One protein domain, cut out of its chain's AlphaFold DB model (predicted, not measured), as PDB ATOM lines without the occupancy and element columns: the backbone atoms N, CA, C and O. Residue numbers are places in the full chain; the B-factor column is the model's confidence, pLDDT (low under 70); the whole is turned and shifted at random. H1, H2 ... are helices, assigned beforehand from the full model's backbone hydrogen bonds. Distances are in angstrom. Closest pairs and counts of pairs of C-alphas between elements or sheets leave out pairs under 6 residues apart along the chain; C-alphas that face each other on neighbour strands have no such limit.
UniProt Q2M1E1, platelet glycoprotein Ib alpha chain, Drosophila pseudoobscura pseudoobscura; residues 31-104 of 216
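AT A GLANCE: This is residues 31 to 104 of the 216 residues of the protein "platelet glycoprotein Ib alpha chain" of Drosophila pseudoobscura pseudoobscura (UniProt Q2M1E1). Helix H4 stands in the middle, with H1 side by side with it on one side and H5 crossing it on the other. H3 runs across near H4's first residues, and tiny H2 sits at a far corner. The printed part has 74 residues, all helix in class, with five named helices, H1 to H5 in chain order, and no named strand. It is compact, with a radius of gyration of the C-alphas of 11.9 A and spans of 31 by 29 by 16 A.

IN THESE COORDINATES: Find C-alpha 74 at (295.557, 331.585, 471.296); from there H4 runs 19.2 A to residue 87. H1, residues 31 to 43, and H3, residues 53 to 65, each measure 18.5 A. H2 is residues 45 to 48; H5, residues 94 to 102, ends at C-alpha 102, (282.663, 336.876, 463.613).

HOW THE PARTS SIT: H4 and H1 touch, closest at the C-alphas of Arg 79 and Asn 38, 5.5 A, at a shallow tilt of 13 degrees, opposite ways. H4 and H5 touch about perpendicular, 89 degrees, closest at the C-alphas of Ala 80 and Val 97, 5.3 A. H3 is close to H4 but not clearly touching, with the C-alphas of Thr 55 and Arg 74 closest at 5.8 A. H1 and H2 meet only through their link. Every O i to N i+4 pair is within hydrogen-bond range in H1, H3, H4 and H5; H2 is too short for one.

THE WHOLE: The farthest C-alphas, of Asp 32 and Arg 64, are 32.4 A apart. The printed part has no cut and no long link; pLDDT is under 70 at residues 103 to 104.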
ATOM      1  N   SER A  31     292.580 346.942 460.934       86.19
ATOM      2  CA  SER A  31     292.141 345.612 460.511       86.19
ATOM      3  C   SER A  31     293.209 344.793 459.771       86.19
ATOM      4  O   SER A  31     293.316 343.587 460.000       86.19
ATOM      5  N   ASP A  32     294.001 345.421 458.900       88.94
ATOM      6  CA  ASP A  32     295.077 344.790 458.127       88.94
ATOM      7  C   ASP A  32     296.273 344.450 459.023       88.94
ATOM      8  O   ASP A  32     296.873 343.382 458.879       88.94
ATOM      9  N   VAL A  33     296.583 345.316 459.996       91.00
ATOM     10  CA  VAL A  33     297.595 345.040 461.028       91.00
ATOM     11  C   VAL A  33     297.192 343.805 461.834       91.00
ATOM     12  O   VAL A  33     297.974 342.855 461.937       91.00
ATOM     13  N   CYS A  34     295.951 343.767 462.319       92.31
ATOM     14  CA  CYS A  34     295.442 342.634 463.088       92.31
ATOM     15  C   CYS A  34     295.386 341.336 462.275       92.31
ATOM     16  O   CYS A  34     295.678 340.267 462.817       92.31
ATOM     17  N   ARG A  35     295.061 341.403 460.974       90.94
ATOM     18  CA  ARG A  35     295.091 340.232 460.084       90.94
ATOM     19  C   ARG A  35     296.509 339.666 459.976       90.94
ATOM     20  O   ARG A  35     296.717 338.499 460.285       90.94
ATOM     21  N   ARG A  36     297.502 340.510 459.671       92.50
ATOM     22  CA  ARG A  36     298.910 340.086 459.550       92.50
ATOM     23  C   ARG A  36     299.498 339.541 460.850       92.50
ATOM     24  O   ARG A  36     300.387 338.690 460.811       92.50
ATOM     25  N   LEU A  37     299.072 340.058 462.003       92.62
ATOM     26  CA  LEU A  37     299.467 339.512 463.305       92.62
ATOM     27  C   LEU A  37     298.875 338.117 463.521       92.62
ATOM     28  O   LEU A  37     299.603 337.200 463.897       92.62
ATOM     29  N   ASN A  38     297.592 337.938 463.210       94.00
ATOM     30  CA  ASN A  38     296.948 336.634 463.302       94.00
ATOM     31  C   ASN A  38     297.584 335.608 462.352       94.00
ATOM     32  O   ASN A  38     297.870 334.495 462.775       94.00
ATOM     33  N   ASP A  39     297.890 335.987 461.110       94.56
ATOM     34  CA  ASP A  39     298.518 335.079 460.139       94.56
ATOM     35  C   ASP A  39     299.906 334.617 460.608       94.56
ATOM     36  O   ASP A  39     300.277 333.456 460.439       94.56
ATOM     37  N   ARG A  40     300.675 335.512 461.244       95.38
ATOM     38  CA  ARG A  40     301.956 335.166 461.881       95.38
ATOM     39  C   ARG A  40     301.772 334.209 463.055       95.38
ATOM     40  O   ARG A  40     302.574 333.290 463.202       95.38
ATOM     41  N   CYS A  41     300.735 334.413 463.865       95.62
ATOM     42  CA  CYS A  41     300.407 333.505 464.959       95.62
ATOM     43  C   CYS A  41     300.058 332.111 464.425       95.62
ATOM     44  O   CYS A  41     300.660 331.132 464.855       95.62
ATOM     45  N   LEU A  42     299.167 332.033 463.431       95.06
ATOM     46  CA  LEU A  42     298.723 330.772 462.836       95.06
ATOM     47  C   LEU A  42     299.887 329.973 462.236       95.06
ATOM     48  O   LEU A  42     299.956 328.768 462.438       95.06
ATOM     49  N   ARG A  43     300.851 330.636 461.585       95.62
ATOM     50  CA  ARG A  43     302.066 329.971 461.072       95.62
ATOM     51  C   ARG A  43     302.947 329.346 462.155       95.62
ATOM     52  O   ARG A  43     303.711 328.441 461.862       95.62
ATOM     53  N   ASN A  44     302.871 329.840 463.389       95.12
ATOM     54  CA  ASN A  44     303.632 329.308 464.518       95.12
ATOM     55  C   ASN A  44     302.796 328.371 465.403       95.12
ATOM     56  O   ASN A  44     303.302 327.891 466.419       95.12
ATOM     57  N   GLN A  45     301.529 328.132 465.055       94.25
ATOM     58  CA  GLN A  45     300.586 327.423 465.914       94.25
ATOM     59  C   GLN A  45     301.003 325.972 466.157       94.25
ATOM     60  O   GLN A  45     300.868 325.497 467.279       94.25
ATOM     61  N   ASP A  46     301.569 325.296 465.158       93.31
ATOM     62  CA  ASP A  46     301.988 323.896 465.301       93.31
ATOM     63  C   ASP A  46     303.135 323.740 466.308       93.31
ATOM     64  O   ASP A  46     303.205 322.751 467.030       93.31
ATOM     65  N   ARG A  47     303.998 324.757 466.420       94.44
ATOM     66  CA  ARG A  47     305.098 324.782 467.392       94.44
ATOM     67  C   ARG A  47     304.649 325.230 468.783       94.44
ATOM     68  O   ARG A  47     305.171 324.748 469.780       94.44
ATOM     69  N   LEU A  48     303.751 326.212 468.856       90.06
ATOM     70  CA  LEU A  48     303.383 326.890 470.108       90.06
ATOM     71  C   LEU A  48     302.090 326.362 470.742       90.06
ATOM     72  O   LEU A  48     301.736 326.792 471.840       90.06
ATOM     73  N   GLY A  49     301.381 325.474 470.050       91.88
ATOM     74  CA  GLY A  49     300.075 324.974 470.445       91.88
ATOM     75  C   GLY A  49     298.933 325.953 470.159       91.88
ATOM     76  O   GLY A  49     299.104 327.153 469.925       91.88
ATOM     77  N   THR A  50     297.714 325.417 470.191       92.94
ATOM     78  CA  THR A  50     296.471 326.169 469.959       92.94
ATOM     79  C   THR A  50     295.981 326.919 471.195       92.94
ATOM     80  O   THR A  50     295.135 327.803 471.064       92.94
ATOM     81  N   THR A  51     296.491 326.596 472.387       94.44
ATOM     82  CA  THR A  51     296.063 327.176 473.671       94.44
ATOM     83  C   THR A  51     297.270 327.525 474.546       94.44
ATOM     84  O   THR A  51     298.378 327.051 474.310       94.44
ATOM     85  N   ASN A  52     297.060 328.384 475.538       93.44
ATOM     86  CA  ASN A  52     297.989 328.709 476.621       93.44
ATOM     87  C   ASN A  52     297.191 329.047 477.892       93.44
ATOM     88  O   ASN A  52     295.970 329.189 477.817       93.44
ATOM     89  N   ASP A  53     297.862 329.254 479.024       96.56
ATOM     90  CA  ASP A  53     297.208 329.533 480.314       96.56
ATOM     91  C   ASP A  53     296.206 330.691 480.227       96.56
ATOM     92  O   ASP A  53     295.076 330.593 480.699       96.56
ATOM     93  N   VAL A  54     296.574 331.765 479.519       96.06
ATOM     94  CA  VAL A  54     295.703 332.932 479.316       96.06
ATOM     95  C   VAL A  54     294.429 332.553 478.557       96.06
ATOM     96  O   VAL A  54     293.332 332.916 478.977       96.06
ATOM     97  N   THR A  55     294.542 331.806 477.456       95.94
ATOM     98  CA  THR A  55     293.357 331.369 476.698       95.94
ATOM     99  C   THR A  55     292.535 330.328 477.439       95.94
ATOM    100  O   THR A  55     291.312 330.350 477.324       95.94
ATOM    101  N   GLN A  56     293.159 329.455 478.228       96.69
ATOM    102  CA  GLN A  56     292.444 328.475 479.043       96.69
ATOM    103  C   GLN A  56     291.632 329.151 480.151       96.69
ATOM    104  O   GLN A  56     290.441 328.864 480.294       96.69
ATOM    105  N   ILE A  57     292.235 330.095 480.880       97.38
ATOM    106  CA  ILE A  57     291.549 330.888 481.907       97.38
ATOM    107  C   ILE A  57     290.410 331.695 481.276       97.38
ATOM    108  O   ILE A  57     289.288 331.676 481.784       97.38
ATOM    109  N   TYR A  58     290.670 332.347 480.140       96.94
ATOM    110  CA  TYR A  58     289.663 333.138 479.439       96.94
ATOM    111  C   TYR A  58     288.467 332.283 478.994       96.94
ATOM    112  O   TYR A  58     287.322 332.614 479.299       96.94
ATOM    113  N   ASN A  59     288.724 331.140 478.348       96.62
ATOM    114  CA  ASN A  59     287.678 330.202 477.936       96.62
ATOM    115  C   ASN A  59     286.901 329.649 479.136       96.62
ATOM    116  O   ASN A  59     285.677 329.575 479.085       96.62
ATOM    117  N   SER A  60     287.580 329.312 480.236       97.06
ATOM    118  CA  SER A  60     286.930 328.853 481.468       97.06
ATOM    119  C   SER A  60     285.976 329.906 482.042       97.06
ATOM    120  O   SER A  60     284.835 329.589 482.376       97.06
ATOM    121  N   ASN A  61     286.397 331.174 482.086       97.19
ATOM    122  CA  ASN A  61     285.547 332.279 482.530       97.19
ATOM    123  C   ASN A  61     284.335 332.477 481.599       97.19
ATOM    124  O   ASN A  61     283.188 332.553 482.049       97.19
ATOM    125  N   CYS A  62     284.561 332.482 480.285       97.69
ATOM    126  CA  CYS A  62     283.474 332.679 479.332       97.69
ATOM    127  C   CYS A  62     282.491 331.500 479.286       97.69
ATOM    128  O   CYS A  62     281.298 331.729 479.132       97.69
ATOM    129  N   ARG A  63     282.933 330.256 479.519       96.62
ATOM    130  CA  ARG A  63     282.030 329.097 479.664       96.62
ATOM    131  C   ARG A  63     281.103 329.212 480.872       96.62
ATOM    132  O   ARG A  63     279.964 328.765 480.804       96.62
ATOM    133  N   ARG A  64     281.582 329.799 481.973       96.00
ATOM    134  CA  ARG A  64     280.774 330.001 483.189       96.00
ATOM    135  C   ARG A  64     279.724 331.091 483.008       96.00
ATOM    136  O   ARG A  64     278.627 330.966 483.535       96.00
ATOM    137  N   SER A  65     280.067 332.152 482.282       94.19
ATOM    138  CA  SER A  65     279.158 333.279 482.036       94.19
ATOM    139  C   SER A  65     278.236 333.068 480.835       94.19
ATOM    140  O   SER A  65     277.175 333.683 480.769       94.19
ATOM    141  N   GLN A  66     278.620 332.226 479.871       94.00
ATOM    142  CA  GLN A  66     277.908 332.058 478.605       94.00
ATOM    143  C   GLN A  66     277.814 330.573 478.237       94.00
ATOM    144  O   GLN A  66     278.785 329.958 477.798       94.00
ATOM    145  N   ALA A  67     276.612 330.002 478.356       89.88
ATOM    146  CA  ALA A  67     276.370 328.572 478.130       89.88
ATOM    147  C   ALA A  67     276.701 328.097 476.700       89.88
ATOM    148  O   ALA A  67     277.032 326.936 476.484       89.88
ATOM    149  N   ASN A  68     276.638 328.993 475.713       92.44
ATOM    150  CA  ASN A  68     276.947 328.706 474.310       92.44
ATOM    151  C   ASN A  68     278.373 329.126 473.904       92.44
ATOM    152  O   ASN A  68     278.647 329.305 472.710       92.44
ATOM    153  N   TRP A  69     279.266 329.352 474.873       94.75
ATOM    154  CA  TRP A  69     280.636 329.744 474.575       94.75
ATOM    155  C   TRP A  69     281.338 328.675 473.736       94.75
ATOM    156  O   TRP A  69     281.319 327.487 474.053       94.75
ATOM    157  N   ARG A  70     281.977 329.115 472.652       94.69
ATOM    158  CA  ARG A  70     282.860 328.277 471.846       94.69
ATOM    159  C   ARG A  70     284.285 328.655 472.183       94.69
ATOM    160  O   ARG A  70     284.658 329.811 471.995       94.69
ATOM    161  N   ASP A  71     285.057 327.676 472.639       94.88
ATOM    162  CA  ASP A  71     286.456 327.890 472.981       94.88
ATOM    163  C   ASP A  71     287.223 328.472 471.789       94.88
ATOM    164  O   ASP A  71     287.109 328.020 470.644       94.88
ATOM    165  N   ILE A  72     287.995 329.513 472.082       95.12
ATOM    166  CA  ILE A  72     288.820 330.218 471.106       95.12
ATOM    167  C   ILE A  72     290.284 329.813 471.276       95.12
ATOM    168  O   ILE A  72     290.726 329.489 472.382       95.12
ATOM    169  N   SER A  73     291.042 329.837 470.179       96.19
ATOM    170  CA  SER A  73     292.479 329.561 470.213       96.19
ATOM    171  C   SER A  73     293.285 330.767 470.706       96.19
ATOM    172  O   SER A  73     292.799 331.901 470.755       96.19
ATOM    173  N   ARG A  74     294.568 330.541 470.995       95.56
ATOM    174  CA  ARG A  74     295.557 331.585 471.296       95.56
ATOM    175  C   ARG A  74     295.594 332.668 470.219       95.56
ATOM    176  O   ARG A  74     295.609 333.854 470.545       95.56
ATOM    177  N   CYS A  75     295.585 332.267 468.949       96.00
ATOM    178  CA  CYS A  75     295.611 333.207 467.831       96.00
ATOM    179  C   CYS A  75     294.299 333.983 467.709       96.00
ATOM    180  O   CYS A  75     294.317 335.183 467.443       96.00
ATOM    181  N   ASP A  76     293.170 333.344 468.006       95.56
ATOM    182  CA  ASP A  76     291.880 334.026 468.029       95.56
ATOM    183  C   ASP A  76     291.801 335.080 469.123       95.56
ATOM    184  O   ASP A  76     291.395 336.205 468.843       95.56
ATOM    185  N   LEU A  77     292.232 334.754 470.343       96.00
ATOM    186  CA  LEU A  77     292.261 335.740 471.418       96.00
ATOM    187  C   LEU A  77     293.190 336.904 471.049       96.00
ATOM    188  O   LEU A  77     292.783 338.055 471.157       96.00
ATOM    189  N   ALA A  78     294.385 336.632 470.512       95.06
ATOM    190  CA  ALA A  78     295.302 337.680 470.058       95.06
ATOM    191  C   ALA A  78     294.687 338.570 468.960       95.06
ATOM    192  O   ALA A  78     294.792 339.800 469.005       95.06
ATOM    193  N   ARG A  79     293.999 337.963 467.987       95.69
ATOM    194  CA  ARG A  79     293.297 338.682 466.921       95.69
ATOM    195  C   ARG A  79     292.159 339.532 467.471       95.69
ATOM    196  O   ARG A  79     292.026 340.684 467.063       95.69
ATOM    197  N   ALA A  80     291.336 338.972 468.352       95.75
ATOM    198  CA  ALA A  80     290.203 339.664 468.946       95.75
ATOM    199  C   ALA A  80     290.671 340.848 469.792       95.75
ATOM    200  O   ALA A  80     290.163 341.950 469.608       95.75
ATOM    201  N   THR A  81     291.696 340.652 470.625       96.00
ATOM    202  CA  THR A  81     292.317 341.728 471.403       96.00
ATOM    203  C   THR A  81     292.810 342.842 470.487       96.00
ATOM    204  O   THR A  81     292.452 343.987 470.715       96.00
ATOM    205  N   CYS A  82     293.524 342.527 469.400       95.75
ATOM    206  CA  CYS A  82     293.972 343.539 468.435       95.75
ATOM    207  C   CYS A  82     292.806 344.316 467.802       95.75
ATOM    208  O   CYS A  82     292.851 345.538 467.686       95.75
ATOM    209  N   GLN A  83     291.741 343.619 467.396       94.00
ATOM    210  CA  GLN A  83     290.557 344.265 466.821       94.00
ATOM    211  C   GLN A  83     289.885 345.200 467.831       94.00
ATOM    212  O   GLN A  83     289.439 346.287 467.469       94.00
ATOM    213  N   LEU A  84     289.826 344.796 469.096       95.06
ATOM    214  CA  LEU A  84     289.215 345.589 470.152       95.06
ATOM    215  C   LEU A  84     290.088 346.775 470.566       95.06
ATOM    216  O   LEU A  84     289.537 347.840 470.799       95.06
ATOM    217  N   THR A  85     291.414 346.647 470.580       93.69
ATOM    218  CA  THR A  85     292.308 347.743 470.985       93.69
ATOM    219  C   THR A  85     292.600 348.736 469.864       93.69
ATOM    220  O   THR A  85     292.675 349.929 470.130       93.69
ATOM    221  N   ILE A  86     292.757 348.269 468.621       90.12
ATOM    222  CA  ILE A  86     293.240 349.105 467.506       90.12
ATOM    223  C   ILE A  86     292.111 349.534 466.563       90.12
ATOM    224  O   ILE A  86     292.201 350.592 465.946       90.12
ATOM    225  N   VAL A  87     291.062 348.721 466.399       90.50
ATOM    226  CA  VAL A  87     290.029 348.972 465.373       90.50
ATOM    227  C   VAL A  87     288.730 349.494 465.973       90.50
ATOM    228  O   VAL A  87     288.101 350.366 465.384       90.50
ATOM    229  N   ARG A  88     288.299 348.936 467.108       92.00
ATOM    230  CA  ARG A  88     286.956 349.169 467.666       92.00
ATOM    231  C   ARG A  88     286.941 349.879 469.015       92.00
ATOM    232  O   ARG A  88     285.855 350.181 469.489       92.00
ATOM    233  N   CYS A  89     288.104 350.076 469.636       92.94
ATOM    234  CA  CYS A  89     288.255 350.642 470.981       92.94
ATOM    235  C   CYS A  89     287.273 350.037 472.008       92.94
ATOM    236  O   CYS A  89     286.630 350.744 472.777       92.94
ATOM    237  N   GLY A  90     287.120 348.712 471.976       92.06
ATOM    238  CA  GLY A  90     286.201 347.963 472.830       92.06
ATOM    239  C   GLY A  90     286.906 347.289 474.003       92.06
ATOM    240  O   GLY A  90     288.089 346.957 473.939       92.06
ATOM    241  N   THR A  91     286.159 347.020 475.070       94.75
ATOM    242  CA  THR A  91     286.664 346.266 476.225       94.75
ATOM    243  C   THR A  91     286.811 344.775 475.904       94.75
ATOM    244  O   THR A  91     286.076 344.225 475.079       94.75
ATOM    245  N   LEU A  92     287.741 344.092 476.576       93.81
ATOM    246  CA  LEU A  92     287.966 342.654 476.404       93.81
ATOM    247  C   LEU A  92     286.931 341.823 477.190       93.81
ATOM    248  O   LEU A  92     287.245 341.221 478.211       93.81
ATOM    249  N   SER A  93     285.688 341.785 476.705       96.12
ATOM    250  CA  SER A  93     284.612 340.930 477.232       96.12
ATOM    251  C   SER A  93     284.342 339.727 476.324       96.12
ATOM    252  O   SER A  93     284.661 339.767 475.131       96.12
ATOM    253  N   CYS A  94     283.726 338.668 476.863       96.38
ATOM    254  CA  CYS A  94     283.368 337.467 476.098       96.38
ATOM    255  C   CYS A  94     282.526 337.829 474.854       96.38
ATOM    256  O   CYS A  94     282.836 337.407 473.736       96.38
ATOM    257  N   ASP A  95     281.535 338.717 474.992       94.75
ATOM    258  CA  ASP A  95     280.698 339.158 473.867       94.75
ATOM    259  C   ASP A  95     281.455 339.987 472.832       94.75
ATOM    260  O   ASP A  95     281.247 339.826 471.626       94.75
ATOM    261  N   ASN A  96     282.347 340.871 473.281       94.94
ATOM    262  CA  ASN A  96     283.157 341.689 472.385       94.94
ATOM    263  C   ASN A  96     284.129 340.826 471.580       94.94
ATOM    264  O   ASN A  96     284.262 341.027 470.372       94.94
ATOM    265  N   VAL A  97     284.735 339.818 472.209       95.56
ATOM    266  CA  VAL A  97     285.610 338.852 471.535       95.56
ATOM    267  C   VAL A  97     284.832 338.006 470.532       95.56
ATOM    268  O   VAL A  97     285.255 337.897 469.377       95.56
ATOM    269  N   ARG A  98     283.656 337.485 470.908       94.00
ATOM    270  CA  ARG A  98     282.792 336.736 469.983       94.00
ATOM    271  C   ARG A  98     282.459 337.570 468.740       94.00
ATOM    272  O   ARG A  98     282.655 337.106 467.616       94.00
ATOM    273  N   ARG A  99     282.021 338.817 468.931       92.94
ATOM    274  CA  ARG A  99     281.680 339.742 467.835       92.94
ATOM    275  C   ARG A  99     282.896 340.109 466.983       92.94
ATOM    276  O   ARG A  99     282.799 340.152 465.756       92.94
ATOM    277  N   ALA A 100     284.053 340.348 467.603       92.00
ATOM    278  CA  ALA A 100     285.298 340.658 466.897       92.00
ATOM    279  C   ALA A 100     285.745 339.514 465.974       92.00
ATOM    280  O   ALA A 100     286.205 339.764 464.858       92.00
ATOM    281  N   LEU A 101     285.561 338.263 466.401       91.25
ATOM    282  CA  LEU A 101     285.946 337.082 465.627       91.25
ATOM    283  C   LEU A 101     284.971 336.743 464.495       91.25
ATOM    284  O   LEU A 101     285.406 336.251 463.453       91.25
ATOM    285  N   GLN A 102     283.683 337.048 464.658       85.81
ATOM    286  CA  GLN A 102     282.663 336.876 463.613       85.81
ATOM    287  C   GLN A 102     282.840 337.846 462.439       85.81
ATOM    288  O   GLN A 102     282.438 337.552 461.323       85.81
ATOM    289  N   SER A 103     283.485 338.987 462.676       66.56
ATOM    290  CA  SER A 103     283.652 340.052 461.681       66.56
ATOM    291  C   SER A 103     284.818 339.824 460.707       66.56
ATOM    292  O   SER A 103     285.244 340.738 460.003       66.56
ATOM    293  N   GLY A 104     285.415 338.633 460.723       57.59
ATOM    294  CA  GLY A 104     286.473 338.251 459.797       57.59
ATOM    295  C   GLY A 104     285.932 337.745 458.467       57.59
ATOM    296  O   GLY A 104     284.820 337.226 458.458       57.59
TER     297      GLY A 104